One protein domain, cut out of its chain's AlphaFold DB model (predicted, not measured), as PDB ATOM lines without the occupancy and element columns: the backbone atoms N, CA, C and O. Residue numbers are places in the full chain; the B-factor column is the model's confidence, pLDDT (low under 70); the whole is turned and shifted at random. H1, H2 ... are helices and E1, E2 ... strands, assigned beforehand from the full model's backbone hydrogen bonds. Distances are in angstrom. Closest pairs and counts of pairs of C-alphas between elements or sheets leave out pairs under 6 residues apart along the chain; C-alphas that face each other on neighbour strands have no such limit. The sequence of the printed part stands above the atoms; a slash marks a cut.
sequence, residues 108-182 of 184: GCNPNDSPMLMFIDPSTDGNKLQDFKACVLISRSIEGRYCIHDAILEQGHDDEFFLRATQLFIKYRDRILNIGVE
ATOM      1  N   GLY A 108     -43.453  -1.938 -14.468       69.19
ATOM      2  CA  GLY A 108     -42.657  -3.170 -14.377       69.19
ATOM      3  C   GLY A 108     -43.430  -4.486 -14.511       69.19
ATOM      4  O   GLY A 108     -42.851  -5.552 -14.302       69.19
ATOM      5  N   CYS A 109     -44.713  -4.458 -14.889       55.72
ATOM      6  CA  CYS A 109     -45.426  -5.678 -15.265       55.72
ATOM      7  C   CYS A 109     -45.038  -6.078 -16.695       55.72
ATOM      8  O   CYS A 109     -45.556  -5.538 -17.672       55.72
ATOM      9  N   ASN A 110     -44.087  -7.005 -16.797       59.47
ATOM     10  CA  ASN A 110     -43.649  -7.573 -18.064       59.47
ATOM     11  C   ASN A 110     -44.752  -8.508 -18.589       59.47
ATOM     12  O   ASN A 110     -45.164  -9.406 -17.847       59.47
ATOM     13  N   PRO A 111     -45.288  -8.324 -19.799       58.00
ATOM     14  CA  PRO A 111     -46.471  -9.069 -20.180       58.00
ATOM     15  C   PRO A 111     -46.040 -10.439 -20.695       58.00
ATOM     16  O   PRO A 111     -45.043 -10.565 -21.406       58.00
ATOM     17  N   ASN A 112     -46.825 -11.457 -20.347       63.22
ATOM     18  CA  ASN A 112     -46.800 -12.780 -20.966       63.22
ATOM     19  C   ASN A 112     -46.645 -12.691 -22.502       63.22
ATOM     20  O   ASN A 112     -46.973 -11.668 -23.114       63.22
ATOM     21  N   ASP A 113     -46.289 -13.806 -23.146       69.94
ATOM     22  CA  ASP A 113     -46.300 -13.999 -24.613       69.94
ATOM     23  C   ASP A 113     -47.701 -13.877 -25.254       69.94
ATOM     24  O   ASP A 113     -47.972 -14.380 -26.342       69.94
ATOM     25  N   SER A 114     -48.623 -13.187 -24.584       80.06
ATOM     26  CA  SER A 114     -49.938 -12.846 -25.075       80.06
ATOM     27  C   SER A 114     -49.841 -12.113 -26.416       80.06
ATOM     28  O   SER A 114     -48.957 -11.261 -26.600       80.06
ATOM     29  N   PRO A 115     -50.777 -12.410 -27.330       88.00
ATOM     30  CA  PRO A 115     -50.916 -11.655 -28.557       88.00
ATOM     31  C   PRO A 115     -51.220 -10.178 -28.282       88.00
ATOM     32  O   PRO A 115     -51.831  -9.822 -27.267       88.00
ATOM     33  N   MET A 116     -50.790  -9.324 -29.203       92.06
ATOM     34  CA  MET A 116     -50.858  -7.873 -29.099       92.06
ATOM     35  C   MET A 116     -51.788  -7.272 -30.149       92.06
ATOM     36  O   MET A 116     -52.007  -7.833 -31.223       92.06
ATOM     37  N   LEU A 117     -52.295  -6.090 -29.827       94.19
ATOM     38  CA  LEU A 117     -52.995  -5.199 -30.738       94.19
ATOM     39  C   LEU A 117     -52.189  -3.911 -30.865       94.19
ATOM     40  O   LEU A 117     -51.680  -3.392 -29.870       94.19
ATOM     41  N   MET A 118     -52.092  -3.407 -32.088       95.69
ATOM     42  CA  MET A 118     -51.487  -2.114 -32.383       95.69
ATOM     43  C   MET A 118     -52.601  -1.111 -32.666       95.69
ATOM     44  O   MET A 118     -53.478  -1.398 -33.475       95.69
ATOM     45  N   PHE A 119     -52.578   0.042 -32.008       95.38
ATOM     46  CA  PHE A 119     -53.509   1.140 -32.275       95.38
ATOM     47  C   PHE A 119     -52.735   2.374 -32.708       95.38
ATOM     48  O   PHE A 119     -51.742   2.722 -32.071       95.38
ATOM     49  N   ILE A 120     -53.190   3.002 -33.787       93.25
ATOM     50  CA  ILE A 120     -52.584   4.187 -34.389       93.25
ATOM     51  C   ILE A 120     -53.636   5.295 -34.408       93.25
ATOM     52  O   ILE A 120     -54.692   5.124 -35.013       93.25
ATOM     53  N   ASP A 121     -53.315   6.416 -33.775       89.81
ATOM     54  CA  ASP A 121     -54.042   7.683 -33.846       89.81
ATOM     55  C   ASP A 121     -53.157   8.689 -34.602       89.81
ATOM     56  O   ASP A 121     -52.246   9.304 -34.024       89.81
ATOM     57  N   PRO A 122     -53.333   8.784 -35.930       82.69
ATOM     58  CA  PRO A 122     -52.709   9.820 -36.720       82.69
ATOM     59  C   PRO A 122     -53.573  11.080 -36.596       82.69
ATOM     60  O   PRO A 122     -54.484  11.296 -37.392       82.69
ATOM     61  N   SER A 123     -53.297  11.927 -35.602       75.25
ATOM     62  CA  SER A 123     -53.861  13.281 -35.578       75.25
ATOM     63  C   SER A 123     -53.554  13.982 -36.912       75.25
ATOM     64  O   SER A 123     -52.456  13.833 -37.453       75.25
ATOM     65  N   THR A 124     -54.527  14.679 -37.505       64.00
ATOM     66  CA  THR A 124     -54.398  15.321 -38.836       64.00
ATOM     67  C   THR A 124     -54.876  16.773 -38.845       64.00
ATOM     68  O   THR A 124     -55.298  17.293 -39.876       64.00
ATOM     69  N   ASP A 125     -54.810  17.465 -37.707       59.12
ATOM     70  CA  ASP A 125     -55.468  18.771 -37.558       59.12
ATOM     71  C   ASP A 125     -54.625  19.981 -38.002       59.12
ATOM     72  O   ASP A 125     -55.051  21.128 -37.851       59.12
ATOM     73  N   GLY A 126     -53.434  19.783 -38.582       53.19
ATOM     74  CA  GLY A 126     -52.652  20.830 -39.271       53.19
ATOM     75  C   GLY A 126     -52.106  21.964 -38.381       53.19
ATOM     76  O   GLY A 126     -51.202  22.704 -38.783       53.19
ATOM     77  N   ASN A 127     -52.585  22.089 -37.142       55.59
ATOM     78  CA  ASN A 127     -52.059  22.975 -36.115       55.59
ATOM     79  C   ASN A 127     -50.869  22.304 -35.417       55.59
ATOM     80  O   ASN A 127     -51.008  21.651 -34.384       55.59
ATOM     81  N   LYS A 128     -49.668  22.535 -35.964       55.44
ATOM     82  CA  LYS A 128     -48.392  21.916 -35.547       55.44
ATOM     83  C   LYS A 128     -48.103  21.916 -34.040       55.44
ATOM     84  O   LYS A 128     -47.321  21.094 -33.586       55.44
ATOM     85  N   LEU A 129     -48.684  22.830 -33.260       55.62
ATOM     86  CA  LEU A 129     -48.452  22.933 -31.813       55.62
ATOM     87  C   LEU A 129     -49.233  21.907 -30.968       55.62
ATOM     88  O   LEU A 129     -48.859  21.710 -29.817       55.62
ATOM     89  N   GLN A 130     -50.283  21.272 -31.504       57.44
ATOM     90  CA  GLN A 130     -51.096  20.270 -30.787       57.44
ATOM     91  C   GLN A 130     -51.312  18.963 -31.572       57.44
ATOM     92  O   GLN A 130     -52.027  18.087 -31.102       57.44
ATOM     93  N   ASP A 131     -50.674  18.822 -32.733       67.44
ATOM     94  CA  ASP A 131     -50.750  17.637 -33.591       67.44
ATOM     95  C   ASP A 131     -49.771  16.560 -33.091       67.44
ATOM     96  O   ASP A 131     -48.637  16.438 -33.564       67.44
ATOM     97  N   PHE A 132     -50.186  15.860 -32.034       79.88
ATOM     98  CA  PHE A 132     -49.492  14.674 -31.547       79.88
ATOM     99  C   PHE A 132     -50.087  13.438 -32.198       79.88
ATOM    100  O   PHE A 132     -51.292  13.225 -32.158       79.88
ATOM    101  N   LYS A 133     -49.211  12.595 -32.728       87.19
ATOM    102  CA  LYS A 133     -49.561  11.298 -33.290       87.19
ATOM    103  C   LYS A 133     -49.132  10.221 -32.320       87.19
ATOM    104  O   LYS A 133     -48.036  10.288 -31.747       87.19
ATOM    105  N   ALA A 134     -49.998   9.239 -32.124       91.31
ATOM    106  CA  ALA A 134     -49.780   8.186 -31.152       91.31
ATOM    107  C   ALA A 134     -49.867   6.812 -31.808       91.31
ATOM    108  O   ALA A 134     -50.765   6.520 -32.590       91.31
ATOM    109  N   CYS A 135     -48.934   5.937 -31.456       93.88
ATOM    110  CA  CYS A 135     -49.007   4.522 -31.778       93.88
ATOM    111  C   CYS A 135     -48.710   3.723 -30.513       93.88
ATOM    112  O   CYS A 135     -47.681   3.940 -29.879       93.88
ATOM    113  N   VAL A 136     -49.579   2.784 -30.147       94.56
ATOM    114  CA  VAL A 136     -49.432   1.987 -28.923       94.56
ATOM    115  C   VAL A 136     -49.579   0.497 -29.209       94.56
ATOM    116  O   VAL A 136     -50.472   0.074 -29.945       94.56
ATOM    117  N   LEU A 137     -48.706  -0.307 -28.598       93.62
ATOM    118  CA  LEU A 137     -48.824  -1.761 -28.555       93.62
ATOM    119  C   LEU A 137     -49.373  -2.202 -27.206       93.62
ATOM    120  O   LEU A 137     -48.739  -2.002 -26.166       93.62
ATOM    121  N   ILE A 138     -50.540  -2.840 -27.239       92.50
ATOM    122  CA  ILE A 138     -51.234  -3.301 -26.042       92.50
ATOM    123  C   ILE A 138     -51.520  -4.798 -26.089       92.50
ATOM    124  O   ILE A 138     -51.852  -5.359 -27.130       92.50
ATOM    125  N   SER A 139     -51.471  -5.446 -24.932       91.06
ATOM    126  CA  SER A 139     -52.076  -6.764 -24.719       91.06
ATOM    127  C   SER A 139     -53.031  -6.715 -23.535       91.06
ATOM    128  O   SER A 139     -52.980  -5.802 -22.711       91.06
ATOM    129  N   ARG A 140     -53.883  -7.733 -23.409       87.56
ATOM    130  CA  ARG A 140     -54.720  -7.933 -22.225       87.56
ATOM    131  C   ARG A 140     -54.213  -9.139 -21.440       87.56
ATOM    132  O   ARG A 140     -54.071 -10.217 -22.007       87.56
ATOM    133  N   SER A 141     -53.923  -8.958 -20.155       82.44
ATOM    134  CA  SER A 141     -53.525 -10.050 -19.267       82.44
ATOM    135  C   SER A 141     -54.711 -10.963 -18.937       82.44
ATOM    136  O   SER A 141     -55.872 -10.586 -19.112       82.44
ATOM    137  N   ILE A 142     -54.421 -12.152 -18.397       80.44
ATOM    138  CA  ILE A 142     -55.440 -13.106 -17.917       80.44
ATOM    139  C   ILE A 142     -56.320 -12.467 -16.830       80.44
ATOM    140  O   ILE A 142     -57.525 -12.690 -16.782       80.44
ATOM    141  N   GLU A 143     -55.732 -11.606 -16.003       82.81
ATOM    142  CA  GLU A 143     -56.418 -10.853 -14.944       82.81
ATOM    143  C   GLU A 143     -57.231  -9.662 -15.488       82.81
ATOM    144  O   GLU A 143     -57.810  -8.893 -14.723       82.81
ATOM    145  N   GLY A 144     -57.264  -9.473 -16.809       83.81
ATOM    146  CA  GLY A 144     -58.029  -8.422 -17.465       83.81
ATOM    147  C   GLY A 144     -57.364  -7.044 -17.459       83.81
ATOM    148  O   GLY A 144     -58.034  -6.078 -17.819       83.81
ATOM    149  N   ARG A 145     -56.079  -6.936 -17.096       85.56
ATOM    150  CA  ARG A 145     -55.325  -5.671 -17.167       85.56
ATOM    151  C   ARG A 145     -54.832  -5.415 -18.587       85.56
ATOM    152  O   ARG A 145     -54.448  -6.351 -19.281       85.56
ATOM    153  N   TYR A 146     -54.797  -4.150 -18.992       88.88
ATOM    154  CA  TYR A 146     -54.123  -3.744 -20.222       88.88
ATOM    155  C   TYR A 146     -52.639  -3.522 -19.939       88.88
ATOM    156  O   TYR A 146     -52.283  -2.813 -18.998       88.88
ATOM    157  N   CYS A 147     -51.787  -4.142 -20.744       88.81
ATOM    158  CA  CYS A 147     -50.340  -4.023 -20.657       88.81
ATOM    159  C   CYS A 147     -49.833  -3.270 -21.883       88.81
ATOM    160  O   CYS A 147     -50.111  -3.693 -23.005       88.81
ATOM    161  N   ILE A 148     -49.094  -2.186 -21.663       89.69
ATOM    162  CA  ILE A 148     -48.446  -1.413 -22.726       89.69
ATOM    163  C   ILE A 148     -47.037  -1.970 -22.905       89.69
ATOM    164  O   ILE A 148     -46.261  -1.990 -21.952       89.69
ATOM    165  N   HIS A 149     -46.727  -2.448 -24.108       89.00
ATOM    166  CA  HIS A 149     -45.420  -3.038 -24.427       89.00
ATOM    167  C   HIS A 149     -44.447  -2.016 -24.993       89.00
ATOM    168  O   HIS A 149     -43.259  -2.055 -24.693       89.00
ATOM    169  N   ASP A 150     -44.960  -1.129 -25.837       90.69
ATOM    170  CA  ASP A 150     -44.190  -0.092 -26.503       90.69
ATOM    171  C   ASP A 150     -45.161   0.997 -26.974       90.69
ATOM    172  O   ASP A 150     -46.348   0.727 -27.216       90.69
ATOM    173  N   ALA A 151     -44.674   2.228 -27.078       91.81
ATOM    174  CA  ALA A 151     -45.483   3.360 -27.500       91.81
ATOM    175  C   ALA A 151     -44.628   4.432 -28.175       91.81
ATOM    176  O   ALA A 151     -43.523   4.745 -27.736       91.81
ATOM    177  N   ILE A 152     -45.187   5.028 -29.221       90.81
ATOM    178  CA  ILE A 152     -44.645   6.181 -29.929       90.81
ATOM    179  C   ILE A 152     -45.607   7.337 -29.685       90.81
ATOM    180  O   ILE A 152     -46.813   7.195 -29.898       90.81
ATOM    181  N   LEU A 153     -45.071   8.470 -29.242       88.12
ATOM    182  CA  LEU A 153     -45.793   9.731 -29.133       88.12
ATOM    183  C   LEU A 153     -44.912  10.823 -29.725       88.12
ATOM    184  O   LEU A 153     -43.873  11.157 -29.154       88.12
ATOM    185  N   GLU A 154     -45.324  11.360 -30.864       81.75
ATOM    186  CA  GLU A 154     -44.514  12.298 -31.636       81.75
ATOM    187  C   GLU A 154     -45.323  13.479 -32.134       81.75
ATOM    188  O   GLU A 154     -46.510  13.372 -32.420       81.75
ATOM    189  N   GLN A 155     -44.641  14.614 -32.244       76.81
ATOM    190  CA  GLN A 155     -45.164  15.843 -32.815       76.81
ATOM    191  C   GLN A 155     -44.404  16.099 -34.113       76.81
ATOM    192  O   GLN A 155     -43.186  16.284 -34.066       76.81
ATOM    193  N   GLY A 156     -45.073  16.114 -35.268       67.25
ATOM    194  CA  GLY A 156     -44.366  16.355 -36.529       67.25
ATOM    195  C   GLY A 156     -44.959  15.698 -37.770       67.25
ATOM    196  O   GLY A 156     -46.171  15.575 -37.904       67.25
ATOM    197  N   HIS A 157     -44.067  15.363 -38.707       74.69
ATOM    198  CA  HIS A 157     -44.377  14.925 -40.067       74.69
ATOM    199  C   HIS A 157     -44.878  13.476 -40.117       74.69
ATOM    200  O   HIS A 157     -44.223  12.569 -39.605       74.69
ATOM    201  N   ASP A 158     -46.002  13.269 -40.805       81.25
ATOM    202  CA  ASP A 158     -46.686  11.980 -40.961       81.25
ATOM    203  C   ASP A 158     -45.740  10.853 -41.404       81.25
ATOM    204  O   ASP A 158     -45.774   9.760 -40.842       81.25
ATOM    205  N   ASP A 159     -44.847  11.130 -42.358       85.44
ATOM    206  CA  ASP A 159     -43.923  10.138 -42.916       85.44
ATOM    207  C   ASP A 159     -42.997   9.524 -41.857       85.44
ATOM    208  O   ASP A 159     -42.775   8.312 -41.839       85.44
ATOM    209  N   GLU A 160     -42.459  10.350 -40.955       85.69
ATOM    210  CA  GLU A 160     -41.549   9.886 -39.905       85.69
ATOM    211  C   GLU A 160     -42.305   9.046 -38.874       85.69
ATOM    212  O   GLU A 160     -41.860   7.955 -38.505       85.69
ATOM    213  N   PHE A 161     -43.504   9.495 -38.498       89.50
ATOM    214  CA  PHE A 161     -44.379   8.757 -37.600       89.50
ATOM    215  C   PHE A 161     -44.743   7.376 -38.171       89.50
ATOM    216  O   PHE A 161     -44.570   6.358 -37.493       89.50
ATOM    217  N   PHE A 162     -45.179   7.304 -39.432       90.31
ATOM    218  CA  PHE A 162     -45.530   6.033 -40.071       90.31
ATOM    219  C   PHE A 162     -44.315   5.130 -40.300       90.31
ATOM    220  O   PHE A 162     -44.436   3.906 -40.180       90.31
ATOM    221  N   LEU A 163     -43.133   5.696 -40.560       91.44
ATOM    222  CA  LEU A 163     -41.896   4.923 -40.627       91.44
ATOM    223  C   LEU A 163     -41.607   4.242 -39.283       91.44
ATOM    224  O   LEU A 163     -41.345   3.038 -39.249       91.44
ATOM    225  N   ARG A 164     -41.699   4.977 -38.169       91.25
ATOM    226  CA  ARG A 164     -41.461   4.423 -36.826       91.25
ATOM    227  C   ARG A 164     -42.546   3.436 -36.408       91.25
ATOM    228  O   ARG A 164     -42.218   2.379 -35.871       91.25
ATOM    229  N   ALA A 165     -43.812   3.709 -36.718       92.75
ATOM    230  CA  ALA A 165     -44.903   2.761 -36.502       92.75
ATOM    231  C   ALA A 165     -44.671   1.455 -37.287       92.75
ATOM    232  O   ALA A 165     -44.848   0.363 -36.749       92.75
ATOM    233  N   THR A 166     -44.177   1.545 -38.525       93.56
ATOM    234  CA  THR A 166     -43.826   0.371 -39.340       93.56
ATOM    235  C   THR A 166     -42.645  -0.400 -38.749       93.56
ATOM    236  O   THR A 166     -42.679  -1.628 -38.687       93.56
ATOM    237  N   GLN A 167     -41.609   0.288 -38.265       93.88
ATOM    238  CA  GLN A 167     -40.490  -0.352 -37.562       93.88
ATOM    239  C   GLN A 167     -40.965  -1.084 -36.303       93.88
ATOM    240  O   GLN A 167     -40.523  -2.203 -36.031       93.88
ATOM    241  N   LEU A 168     -41.897  -0.479 -35.565       93.06
ATOM    242  CA  LEU A 168     -42.504  -1.086 -34.393       93.06
ATOM    243  C   LEU A 168     -43.314  -2.336 -34.761       93.06
ATOM    244  O   LEU A 168     -43.154  -3.379 -34.129       93.06
ATOM    245  N   PHE A 169     -44.110  -2.269 -35.831       94.31
ATOM    246  CA  PHE A 169     -44.807  -3.433 -36.373       94.31
ATOM    247  C   PHE A 169     -43.829  -4.555 -36.732       94.31
ATOM    248  O   PHE A 169     -44.005  -5.685 -36.289       94.31
ATOM    249  N   ILE A 170     -42.758  -4.254 -37.472       94.62
ATOM    250  CA  ILE A 170     -41.755  -5.251 -37.878       94.62
ATOM    251  C   ILE A 170     -41.095  -5.903 -36.658       94.62
ATOM    252  O   ILE A 170     -40.911  -7.117 -36.649       94.62
ATOM    253  N   LYS A 171     -40.775  -5.124 -35.618       93.06
ATOM    254  CA  LYS A 171     -40.169  -5.617 -34.369       93.06
ATOM    255  C   LYS A 171     -41.054  -6.640 -33.645       93.06
ATOM    256  O   LYS A 171     -40.529  -7.549 -33.010       93.06
ATOM    257  N   TYR A 172     -42.376  -6.507 -33.748       91.81
ATOM    258  CA  TYR A 172     -43.347  -7.308 -32.994       91.81
ATOM    259  C   TYR A 172     -44.302  -8.137 -33.872       91.81
ATOM    260  O   TYR A 172     -45.278  -8.693 -33.366       91.81
ATOM    261  N   ARG A 173     -44.011  -8.252 -35.174       91.56
ATOM    262  CA  ARG A 173     -44.894  -8.812 -36.216       91.56
ATOM    263  C   ARG A 173     -45.509 -10.165 -35.878       91.56
ATOM    264  O   ARG A 173     -46.679 -10.379 -36.157       91.56
ATOM    265  N   ASP A 174     -44.750 -11.053 -35.239       91.25
ATOM    266  CA  ASP A 174     -45.190 -12.428 -34.972       91.25
ATOM    267  C   ASP A 174     -46.182 -12.510 -33.801       91.25
ATOM    268  O   ASP A 174     -46.775 -13.553 -33.544       91.25
ATOM    269  N   ARG A 175     -46.369 -11.399 -33.081       90.31
ATOM    270  CA  ARG A 175     -47.259 -11.293 -31.922       90.31
ATOM    271  C   ARG A 175     -48.432 -10.342 -32.152       90.31
ATOM    272  O   ARG A 175     -49.377 -10.381 -31.368       90.31
ATOM    273  N   ILE A 176     -48.388  -9.483 -33.171       93.31
ATOM    274  CA  ILE A 176     -49.470  -8.537 -33.479       93.31
ATOM    275  C   ILE A 176     -50.577  -9.275 -34.236       93.31
ATOM    276  O   ILE A 176     -50.352  -9.784 -35.327       93.31
ATOM    277  N   LEU A 177     -51.783  -9.305 -33.669       93.00
ATOM    278  CA  LEU A 177     -52.944  -9.925 -34.315       93.00
ATOM    279  C   LEU A 177     -53.647  -8.983 -35.279       93.00
ATOM    280  O   LEU A 177     -54.083  -9.405 -36.341       93.00
ATOM    281  N   ASN A 178     -53.812  -7.727 -34.870       93.69
ATOM    282  CA  ASN A 178     -54.564  -6.728 -35.612       93.69
ATOM    283  C   ASN A 178     -53.987  -5.337 -35.368       93.69
ATOM    284  O   ASN A 178     -53.397  -5.060 -34.316       93.69
ATOM    285  N   ILE A 179     -54.225  -4.472 -36.349       94.19
ATOM    286  CA  ILE A 179     -53.890  -3.055 -36.312       94.19
ATOM    287  C   ILE A 179     -55.197  -2.273 -36.435       94.19
ATOM    288  O   ILE A 179     -55.936  -2.452 -37.401       94.19
ATOM    289  N   GLY A 180     -55.492  -1.440 -35.442       92.94
ATOM    290  CA  GLY A 180     -56.551  -0.441 -35.499       92.94
ATOM    291  C   GLY A 180     -55.956   0.909 -35.876       92.94
ATOM    292  O   GLY A 180     -54.962   1.323 -35.284       92.94
ATOM    293  N   VAL A 181     -56.559   1.588 -36.845       90.94
ATOM    294  CA  VAL A 181     -56.198   2.962 -37.209       90.94
ATOM    295  C   VAL A 181     -57.436   3.818 -37.011       90.94
ATOM    296  O   VAL A 181     -58.498   3.479 -37.534       90.94
ATOM    297  N   GLU A 182     -57.311   4.874 -36.217       85.25
ATOM    298  CA  GLU A 182     -58.392   5.831 -36.022       85.25
ATOM    299  C   GLU A 182     -58.657   6.588 -37.326       85.25
ATOM    300  O   GLU A 182     -57.740   7.075 -37.989       85.25
TER     301      GLU A 182
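AT A GLANCE: This is residues 108 to 182 of the 184 residues of an uncharacterized protein of Brevinema andersonii (UniProt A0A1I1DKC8). A twisted, four-stranded sheet forms a long, narrow slab, and one helix, H1, packs lengthwise over one of its faces, in two layers. The links between E1 and E2 and between E2 and E3 lie at opposite ends of the long axis. The 75 printed residues hold E1, E2, E3, H1 and E4 in chain order; the sheet's order is E3, E2, E1, E4, mixed, and the class is mixed, helices and strands. The whole is only just compact, close to loose, with a radius of gyration of the C-alphas of 13.3 A, and elongated, spanning 41 by 22 by 21 A.

HOW THE PARTS SIT: E1, residues 116 to 121, and E2, residues 132 to 140, form an antiparallel hairpin, with N 119 and O 136 2.9 A apart, within hydrogen-bond range. E2 and E3, residues 146 to 155, form a second hairpin, with N 135 and O 152 at 2.9 A; E1, E2 and E3 are a meander, each strand the antiparallel neighbour of the one before. E3 bends by 72 degrees at residue 149. H1, residues 158 to 172, is on the sheet at a height of 8.9 A, over E2 and only just over E1, where 3 of its C-alphas fall. It runs along the strands, at 10 degrees to E2 on the local plane; the closest C-alphas of E2 and H1, Cys 135 and Ala 165, are 6.5 A apart. Every O i to N i+4 pair in H1 is within hydrogen-bond range. E4, residues 176 to 181, is parallel to E1, with N 180 and O 118 at 2.8 A. E3, H1 and E4 make a split strand-helix-strand unit, two strands running the same way with E2 and E1 between them, and its crossover is right-handed. The edge strands E3 and E4 are apart.

IN THESE COORDINATES: E1 begins at C-alpha 116 (-50.858, -7.873, -29.099) and is 16.6 A long. E2 measures 25.0 A, E3 24.9 A and H1 21.1 A. E4, 13.8 A long, ends at C-alpha 181 (-56.198, 2.962, -37.209).

THE WHOLE: The C-alphas farthest apart, of Asn 127 and Ile 142, are 40.6 A apart. The printed part has no cut, and no link is long. Mean pLDDT of the printed part is 83.4, with residues 108 to 113, 124 to 131 and 156 under 70.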